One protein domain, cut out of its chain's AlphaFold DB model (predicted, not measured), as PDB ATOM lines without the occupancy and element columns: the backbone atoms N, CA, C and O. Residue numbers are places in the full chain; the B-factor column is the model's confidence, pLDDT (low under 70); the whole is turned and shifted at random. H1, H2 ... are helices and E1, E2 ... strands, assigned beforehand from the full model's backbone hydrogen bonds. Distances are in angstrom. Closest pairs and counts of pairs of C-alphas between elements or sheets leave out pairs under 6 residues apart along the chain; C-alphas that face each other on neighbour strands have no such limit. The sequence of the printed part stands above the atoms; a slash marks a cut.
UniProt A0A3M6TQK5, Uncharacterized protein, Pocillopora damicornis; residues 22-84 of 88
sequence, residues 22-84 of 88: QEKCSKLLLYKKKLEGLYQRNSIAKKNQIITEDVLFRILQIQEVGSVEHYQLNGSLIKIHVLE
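This is residues 22 to 84 of the 88 residues of an uncharacterized protein of Pocillopora damicornis (UniProt A0A3M6TQK5). One long, straight helix, H1, is followed by a two-stranded hairpin, E1 and E2, which folds back from the helix's last residues, like the short arm of a lopsided V. H1 makes the length, and its residues 22 to 58 stand free. The printed part has 63 residues in the order H1, E1, E2, with an antiparallel sheet E1 - E2; the class is mixed, helices and strands. It is extended, with a radius of gyration of the C-alphas of 20.4 A and spans of 65 by 29 by 7 A.

H1, residues 22 to 62, runs 60.1 A from C-alpha 22 at (-33.075, 25.697, -2.891). E1, residues 65 to 73, runs 22.0 A. E2, residues 76 to 83, runs 22.4 A to C-alpha 83 at (-25.453, 13.149, -62.445).

In H1 every O i to N i+4 pair is within hydrogen-bond range. The closest C-alphas of H1 and E2, Leu 60 and Leu 83, are 7.4 A apart. The hairpin E1 and E2 is antiparallel at 158 degrees, with N 71 and O 78 at 2.8 A.

The C-alphas farthest apart, Gln 22 and Glu 84, are 65.1 A apart. The printed part has no cut, and both links are tight. pLDDT is under 70 at residues 43 to 66, 76 and 84.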
ATOM      1  N   GLN A  22     -31.846  25.510  -2.129       73.62
ATOM      2  CA  GLN A  22     -33.075  25.697  -2.891       73.62
ATOM      3  C   GLN A  22     -32.858  26.517  -4.177       73.62
ATOM      4  O   GLN A  22     -33.368  26.161  -5.244       73.62
ATOM      5  N   GLU A  23     -32.086  27.605  -4.114       76.62
ATOM      6  CA  GLU A  23     -31.767  28.467  -5.256       76.62
ATOM      7  C   GLU A  23     -30.867  27.731  -6.261       76.62
ATOM      8  O   GLU A  23     -31.084  27.808  -7.475       76.62
ATOM      9  N   LYS A  24     -29.895  26.949  -5.772       78.00
ATOM     10  CA  LYS A  24     -29.051  26.088  -6.621       78.00
ATOM     11  C   LYS A  24     -29.873  25.000  -7.308       78.00
ATOM     12  O   LYS A  24     -29.762  24.837  -8.524       78.00
ATOM     13  N   CYS A  25     -30.740  24.309  -6.568       79.88
ATOM     14  CA  CYS A  25     -31.660  23.316  -7.123       79.88
ATOM     15  C   CYS A  25     -32.595  23.930  -8.169       79.88
ATOM     16  O   CYS A  25     -32.786  23.354  -9.238       79.88
ATOM     17  N   SER A  26     -33.113  25.132  -7.917       81.00
ATOM     18  CA  SER A  26     -33.976  25.844  -8.863       81.00
ATOM     19  C   SER A  26     -33.236  26.202 -10.156       81.00
ATOM     20  O   SER A  26     -33.764  25.994 -11.252       81.00
ATOM     21  N   LYS A  27     -31.980  26.661 -10.058       86.38
ATOM     22  CA  LYS A  27     -31.114  26.914 -11.223       86.38
ATOM     23  C   LYS A  27     -30.805  25.630 -11.996       86.38
ATOM     24  O   LYS A  27     -30.892  25.625 -13.222       86.38
ATOM     25  N   LEU A  28     -30.501  24.530 -11.308       84.62
ATOM     26  CA  LEU A  28     -30.267  23.227 -11.943       84.62
ATOM     27  C   LEU A  28     -31.511  22.715 -12.678       84.62
ATOM     28  O   LEU A  28     -31.403  22.226 -13.804       84.62
ATOM     29  N   LEU A  29     -32.698  22.887 -12.093       86.25
ATOM     30  CA  LEU A  29     -33.964  22.515 -12.724       86.25
ATOM     31  C   LEU A  29     -34.219  23.326 -14.005       86.25
ATOM     32  O   LEU A  29     -34.674  22.782 -15.014       86.25
ATOM     33  N   LEU A  30     -33.891  24.621 -13.982       88.94
ATOM     34  CA  LEU A  30     -33.983  25.498 -15.147       88.94
ATOM     35  C   LEU A  30     -33.025  25.053 -16.263       88.94
ATOM     36  O   LEU A  30     -33.429  24.954 -17.425       88.94
ATOM     37  N   TYR A  31     -31.774  24.739 -15.919       87.19
ATOM     38  CA  TYR A  31     -30.795  24.255 -16.892       87.19
ATOM     39  C   TYR A  31     -31.187  22.906 -17.489       87.19
ATOM     40  O   TYR A  31     -31.070  22.740 -18.703       87.19
ATOM     41  N   LYS A  32     -31.733  21.985 -16.685       88.44
ATOM     42  CA  LYS A  32     -32.258  20.702 -17.170       88.44
ATOM     43  C   LYS A  32     -33.336  20.906 -18.240       88.44
ATOM     44  O   LYS A  32     -33.214  20.354 -19.329       88.44
ATOM     45  N   LYS A  33     -34.328  21.767 -17.982       87.44
ATOM     46  CA  LYS A  33     -35.384  22.090 -18.962       87.44
ATOM     47  C   LYS A  33     -34.823  22.701 -20.248       87.44
ATOM     48  O   LYS A  33     -35.267  22.368 -21.345       87.44
ATOM     49  N   LYS A  34     -33.831  23.589 -20.132       88.44
ATOM     50  CA  LYS A  34     -33.166  24.185 -21.301       88.44
ATOM     51  C   LYS A  34     -32.431  23.123 -22.122       88.44
ATOM     52  O   LYS A  34     -32.504  23.158 -23.348       88.44
ATOM     53  N   LEU A  35     -31.770  22.176 -21.458       85.25
ATOM     54  CA  LEU A  35     -31.052  21.079 -22.100       85.25
ATOM     55  C   LEU A  35     -32.008  20.117 -22.820       85.25
ATOM     56  O   LEU A  35     -31.765  19.768 -23.971       85.25
ATOM     57  N   GLU A  36     -33.131  19.762 -22.193       85.75
ATOM     58  CA  GLU A  36     -34.194  18.957 -22.813       85.75
ATOM     59  C   GLU A  36     -34.774  19.651 -24.054       85.75
ATOM     60  O   GLU A  36     -34.908  19.033 -25.110       85.75
ATOM     61  N   GLY A  37     -35.033  20.960 -23.971       84.06
ATOM     62  CA  GLY A  37     -35.513  21.748 -25.108       84.06
ATOM     63  C   GLY A  37     -34.493  21.890 -26.246       84.06
ATOM     64  O   GLY A  37     -34.886  22.024 -27.407       84.06
ATOM     65  N   LEU A  38     -33.190  21.863 -25.945       83.06
ATOM     66  CA  LEU A  38     -32.128  21.805 -26.957       83.06
ATOM     67  C   LEU A  38     -32.029  20.409 -27.578       83.06
ATOM     68  O   LEU A  38     -31.903  20.298 -28.795       83.06
ATOM     69  N   TYR A  39     -32.147  19.351 -26.774       75.44
ATOM     70  CA  TYR A  39     -32.140  17.971 -27.257       75.44
ATOM     71  C   TYR A  39     -33.318  17.691 -28.195       75.44
ATOM     72  O   TYR A  39     -33.113  17.128 -29.266       75.44
ATOM     73  N   GLN A  40     -34.528  18.142 -27.851       76.31
ATOM     74  CA  GLN A  40     -35.707  18.018 -28.718       76.31
ATOM     75  C   GLN A  40     -35.545  18.785 -30.036       76.31
ATOM     76  O   GLN A  40     -35.867  18.268 -31.101       76.31
ATOM     77  N   ARG A  41     -35.002  20.006 -29.995       76.00
ATOM     78  CA  ARG A  41     -34.716  20.765 -31.221       76.00
ATOM     79  C   ARG A  41     -33.670  20.072 -32.091       76.00
ATOM     80  O   ARG A  41     -33.861  19.969 -33.298       76.00
ATOM     81  N   ASN A  42     -32.616  19.535 -31.479       71.00
ATOM     82  CA  ASN A  42     -31.585  18.782 -32.190       71.00
ATOM     83  C   ASN A  42     -32.092  17.437 -32.723       71.00
ATOM     84  O   ASN A  42     -31.647  17.014 -33.785       71.00
ATOM     85  N   SER A  43     -33.012  16.757 -32.034       68.38
ATOM     86  CA  SER A  43     -33.589  15.502 -32.528       68.38
ATOM     87  C   SER A  43     -34.507  15.739 -33.726       68.38
ATOM     88  O   SER A  43     -34.458  14.971 -34.684       68.38
ATOM     89  N   ILE A  44     -35.275  16.835 -33.728       63.81
ATOM     90  CA  ILE A  44     -36.073  17.270 -34.883       63.81
ATOM     91  C   ILE A  44     -35.159  17.669 -36.048       63.81
ATOM     92  O   ILE A  44     -35.380  17.219 -37.169       63.81
ATOM     93  N   ALA A  45     -34.096  18.438 -35.787       61.75
ATOM     94  CA  ALA A  45     -33.109  18.796 -36.805       61.75
ATOM     95  C   ALA A  45     -32.435  17.553 -37.415       61.75
ATOM     96  O   ALA A  45     -32.347  17.448 -38.635       61.75
ATOM     97  N   LYS A  46     -32.056  16.566 -36.589       60.94
ATOM     98  CA  LYS A  46     -31.532  15.272 -37.057       60.94
ATOM     99  C   LYS A  46     -32.553  14.482 -37.871       60.94
ATOM    100  O   LYS A  46     -32.193  13.896 -38.882       60.94
ATOM    101  N   LYS A  47     -33.824  14.460 -37.462       60.41
ATOM    102  CA  LYS A  47     -34.882  13.767 -38.210       60.41
ATOM    103  C   LYS A  47     -35.086  14.394 -39.591       60.41
ATOM    104  O   LYS A  47     -35.216  13.666 -40.566       60.41
ATOM    105  N   ASN A  48     -35.054  15.723 -39.675       59.25
ATOM    106  CA  ASN A  48     -35.120  16.435 -40.949       59.25
ATOM    107  C   ASN A  48     -33.883  16.154 -41.813       59.25
ATOM    108  O   ASN A  48     -34.035  15.911 -43.003       59.25
ATOM    109  N   GLN A  49     -32.688  16.096 -41.215       60.06
ATOM    110  CA  GLN A  49     -31.450  15.738 -41.912       60.06
ATOM    111  C   GLN A  49     -31.504  14.322 -42.513       60.06
ATOM    112  O   GLN A  49     -31.156  14.149 -43.675       60.06
ATOM    113  N   ILE A  50     -32.025  13.337 -41.770       60.66
ATOM    114  CA  ILE A  50     -32.213  11.956 -42.259       60.66
ATOM    115  C   ILE A  50     -33.187  11.911 -43.448       60.66
ATOM    116  O   ILE A  50     -32.953  11.185 -44.408       60.66
ATOM    117  N   ILE A  51     -34.269  12.698 -43.409       60.75
ATOM    118  CA  ILE A  51     -35.225  12.786 -44.527       60.75
ATOM    119  C   ILE A  51     -34.555  13.405 -45.759       60.75
ATOM    120  O   ILE A  51     -34.756  12.926 -46.870       60.75
ATOM    121  N   THR A  52     -33.744  14.451 -45.577       60.66
ATOM    122  CA  THR A  52     -32.997  15.072 -46.678       60.66
ATOM    123  C   THR A  52     -31.979  14.108 -47.288       60.66
ATOM    124  O   THR A  52     -31.872  14.052 -48.509       60.66
ATOM    125  N   GLU A  53     -31.283  13.315 -46.469       64.12
ATOM    126  CA  GLU A  53     -30.366  12.275 -46.949       64.12
ATOM    127  C   GLU A  53     -31.103  11.186 -47.744       64.12
ATOM    128  O   GLU A  53     -30.671  10.874 -48.849       64.12
ATOM    129  N   ASP A  54     -32.239  10.663 -47.260       67.75
ATOM    130  CA  ASP A  54     -33.018   9.640 -47.988       67.75
ATOM    131  C   ASP A  54     -33.539  10.159 -49.339       67.75
ATOM    132  O   ASP A  54     -33.470   9.461 -50.350       67.75
ATOM    133  N   VAL A  55     -34.012  11.408 -49.389       68.88
ATOM    134  CA  VAL A  55     -34.459  12.041 -50.641       68.88
ATOM    135  C   VAL A  55     -33.293  12.225 -51.612       68.88
ATOM    136  O   VAL A  55     -33.436  11.906 -52.790       68.88
ATOM    137  N   LEU A  56     -32.131  12.684 -51.135       65.44
ATOM    138  CA  LEU A  56     -30.927  12.803 -51.960       65.44
ATOM    139  C   LEU A  56     -30.482  11.439 -52.497       65.44
ATOM    140  O   LEU A  56     -30.206  11.325 -53.687       65.44
ATOM    141  N   PHE A  57     -30.481  10.392 -51.667       65.75
ATOM    142  CA  PHE A  57     -30.170   9.031 -52.110       65.75
ATOM    143  C   PHE A  57     -31.145   8.532 -53.176       65.75
ATOM    144  O   PHE A  57     -30.706   7.933 -54.151       65.75
ATOM    145  N   ARG A  58     -32.446   8.810 -53.039       64.50
ATOM    146  CA  ARG A  58     -33.440   8.455 -54.064       64.50
ATOM    147  C   ARG A  58     -33.224   9.211 -55.373       64.50
ATOM    148  O   ARG A  58     -33.355   8.607 -56.429       64.50
ATOM    149  N   ILE A  59     -32.866  10.495 -55.325       64.75
ATOM    150  CA  ILE A  59     -32.534  11.278 -56.529       64.75
ATOM    151  C   ILE A  59     -31.313  10.671 -57.236       64.75
ATOM    152  O   ILE A  59     -31.377  10.412 -58.432       64.75
ATOM    153  N   LEU A  60     -30.255  10.345 -56.485       59.84
ATOM    154  CA  LEU A  60     -29.058   9.665 -57.003       59.84
ATOM    155  C   LEU A  60     -29.314   8.217 -57.472       59.84
ATOM    156  O   LEU A  60     -28.477   7.648 -58.159       59.84
ATOM    157  N   GLN A  61     -30.410   7.579 -57.053       59.84
ATOM    158  CA  GLN A  61     -30.811   6.254 -57.546       59.84
ATOM    159  C   GLN A  61     -31.616   6.339 -58.846       59.84
ATOM    160  O   GLN A  61     -31.580   5.402 -59.636       59.84
ATOM    161  N   ILE A  62     -32.378   7.422 -59.036       61.09
ATOM    162  CA  ILE A  62     -33.186   7.655 -60.240       61.09
ATOM    163  C   ILE A  62     -32.314   8.202 -61.378       61.09
ATOM    164  O   ILE A  62     -32.528   7.841 -62.530       61.09
ATOM    165  N   GLN A  63     -31.344   9.060 -61.061       55.59
ATOM    166  CA  GLN A  63     -30.373   9.593 -62.017       55.59
ATOM    167  C   GLN A  63     -29.077   8.789 -61.899       55.59
ATOM    168  O   GLN A  63     -28.513   8.709 -60.810       55.59
ATOM    169  N   GLU A  64     -28.598   8.184 -62.988       59.09
ATOM    170  CA  GLU A  64     -27.303   7.497 -62.961       59.09
ATOM    171  C   GLU A  64     -26.192   8.499 -62.603       59.09
ATOM    172  O   GLU A  64     -26.077   9.588 -63.172       59.09
ATOM    173  N   VAL A  65     -25.393   8.159 -61.589       62.81
ATOM    174  CA  VAL A  65     -24.248   8.976 -61.174       62.81
ATOM    175  C   VAL A  65     -23.110   8.721 -62.157       62.81
ATOM    176  O   VAL A  65     -22.444   7.691 -62.059       62.81
ATOM    177  N   GLY A  66     -22.859   9.662 -63.066       62.94
ATOM    178  CA  GLY A  66     -21.766   9.547 -64.037       62.94
ATOM    179  C   GLY A  66     -20.386   9.691 -63.414       62.94
ATOM    180  O   GLY A  66     -19.436   9.013 -63.808       62.94
ATOM    181  N   SER A  67     -20.242  10.566 -62.413       75.56
ATOM    182  CA  SER A  67     -18.953  10.757 -61.746       75.56
ATOM    183  C   SER A  67     -19.070  11.242 -60.301       75.56
ATOM    184  O   SER A  67     -20.085  11.776 -59.847       75.56
ATOM    185  N   VAL A  68     -17.997  11.019 -59.541       79.38
ATOM    186  CA  VAL A  68     -17.867  11.465 -58.152       79.38
ATOM    187  C   VAL A  68     -16.561  12.221 -57.997       79.38
ATOM    188  O   VAL A  68     -15.480  11.668 -58.197       79.38
ATOM    189  N   GLU A  69     -16.662  13.467 -57.558       81.06
ATOM    190  CA  GLU A  69     -15.536  14.383 -57.444       81.06
ATOM    191  C   GLU A  69     -15.345  14.835 -55.994       81.06
ATOM    192  O   GLU A  69     -16.295  14.946 -55.217       81.06
ATOM    193  N   HIS A  70     -14.093  15.080 -55.609       83.50
ATOM    194  CA  HIS A  70     -13.739  15.503 -54.257       83.50
ATOM    195  C   HIS A  70     -13.007  16.840 -54.308       83.50
ATOM    196  O   HIS A  70     -12.007  16.982 -55.006       83.50
ATOM    197  N   TYR A  71     -13.484  17.799 -53.522       83.00
ATOM    198  CA  TYR A  71     -12.972  19.163 -53.485       83.00
ATOM    199  C   TYR A  71     -12.562  19.547 -52.070       83.00
ATOM    200  O   TYR A  71     -13.240  19.198 -51.108       83.00
ATOM    201  N   GLN A  72     -11.475  20.304 -51.926       77.81
ATOM    202  CA  GLN A  72     -11.182  20.995 -50.673       77.81
ATOM    203  C   GLN A  72     -11.760  22.406 -50.720       77.81
ATOM    204  O   GLN A  72     -11.364  23.213 -51.557       77.81
ATOM    205  N   LEU A  73     -12.657  22.715 -49.787       80.06
ATOM    206  CA  LEU A  73     -13.227  24.046 -49.625       80.06
ATOM    207  C   LEU A  73     -13.057  24.479 -48.169       80.06
ATOM    208  O   LEU A  73     -13.531  23.807 -47.254       80.06
ATOM    209  N   ASN A  74     -12.343  25.584 -47.945       82.75
ATOM    210  CA  ASN A  74     -12.050  26.120 -46.607       82.75
ATOM    211  C   ASN A  74     -11.486  25.069 -45.624       82.75
ATOM    212  O   ASN A  74     -11.887  25.008 -44.464       82.75
ATOM    213  N   GLY A  75     -10.584  24.201 -46.099       82.56
ATOM    214  CA  GLY A  75      -9.969  23.138 -45.290       82.56
ATOM    215  C   GLY A  75     -10.860  21.918 -45.021       82.56
ATOM    216  O   GLY A  75     -10.419  20.991 -44.350       82.56
ATOM    217  N   SER A  76     -12.084  21.887 -45.555       69.31
ATOM    218  CA  SER A  76     -12.991  20.736 -45.479       69.31
ATOM    219  C   SER A  76     -13.046  19.994 -46.814       69.31
ATOM    220  O   SER A  76     -13.086  20.627 -47.869       69.31
ATOM    221  N   LEU A  77     -13.059  18.658 -46.779       79.56
ATOM    222  CA  LEU A  77     -13.232  17.831 -47.973       79.56
ATOM    223  C   LEU A  77     -14.728  17.664 -48.273       79.56
ATOM    224  O   LEU A  77     -15.478  17.161 -47.439       79.56
ATOM    225  N   ILE A  78     -15.153  18.080 -49.461       81.19
ATOM    226  CA  ILE A  78     -16.526  18.002 -49.956       81.19
ATOM    227  C   ILE A  78     -16.577  16.972 -51.084       81.19
ATOM    228  O   ILE A  78     -15.768  17.022 -52.008       81.19
ATOM    229  N   LYS A  79     -17.538  16.048 -51.009       83.19
ATOM    230  CA  LYS A  79     -17.817  15.045 -52.042       83.19
ATOM    231  C   LYS A  79     -19.015  15.494 -52.876       83.19
ATOM    232  O   LYS A  79     -20.100  15.673 -52.327       83.19
ATOM    233  N   ILE A  80     -18.819  15.657 -54.178       77.69
ATOM    234  CA  ILE A  80     -19.850  16.054 -55.141       77.69
ATOM    235  C   ILE A  80     -20.164  14.843 -56.023       77.69
ATOM    236  O   ILE A  80     -19.256  14.198 -56.540       77.69
ATOM    237  N   HIS A  81     -21.448  14.514 -56.162       72.31
ATOM    238  CA  HIS A  81     -21.924  13.481 -57.085       72.31
ATOM    239  C   HIS A  81     -22.495  14.203 -58.305       72.31
ATOM    240  O   HIS A  81     -23.412  15.011 -58.153       72.31
ATOM    241  N   VAL A  82     -21.914  13.965 -59.478       72.19
ATOM    242  CA  VAL A  82     -22.351  14.545 -60.749       72.19
ATOM    243  C   VAL A  82     -23.249  13.526 -61.433       72.19
ATOM    244  O   VAL A  82     -22.906  12.347 -61.537       72.19
ATOM    245  N   LEU A  83     -24.423  13.985 -61.846       73.94
ATOM    246  CA  LEU A  83     -25.453  13.149 -62.445       73.94
ATOM    247  C   LEU A  83     -25.328  13.211 -63.963       73.94
ATOM    248  O   LEU A  83     -25.037  14.278 -64.503       73.94
ATOM    249  N   GLU A  84     -25.518  12.077 -64.632       62.59
ATOM    250  CA  GLU A  84     -25.666  12.062 -66.086       62.59
ATOM    251  C   GLU A  84     -27.029  12.646 -66.451       62.59
ATOM    252  O   GLU A  84     -28.051  12.288 -65.855       62.59
TER     253      GLU A  84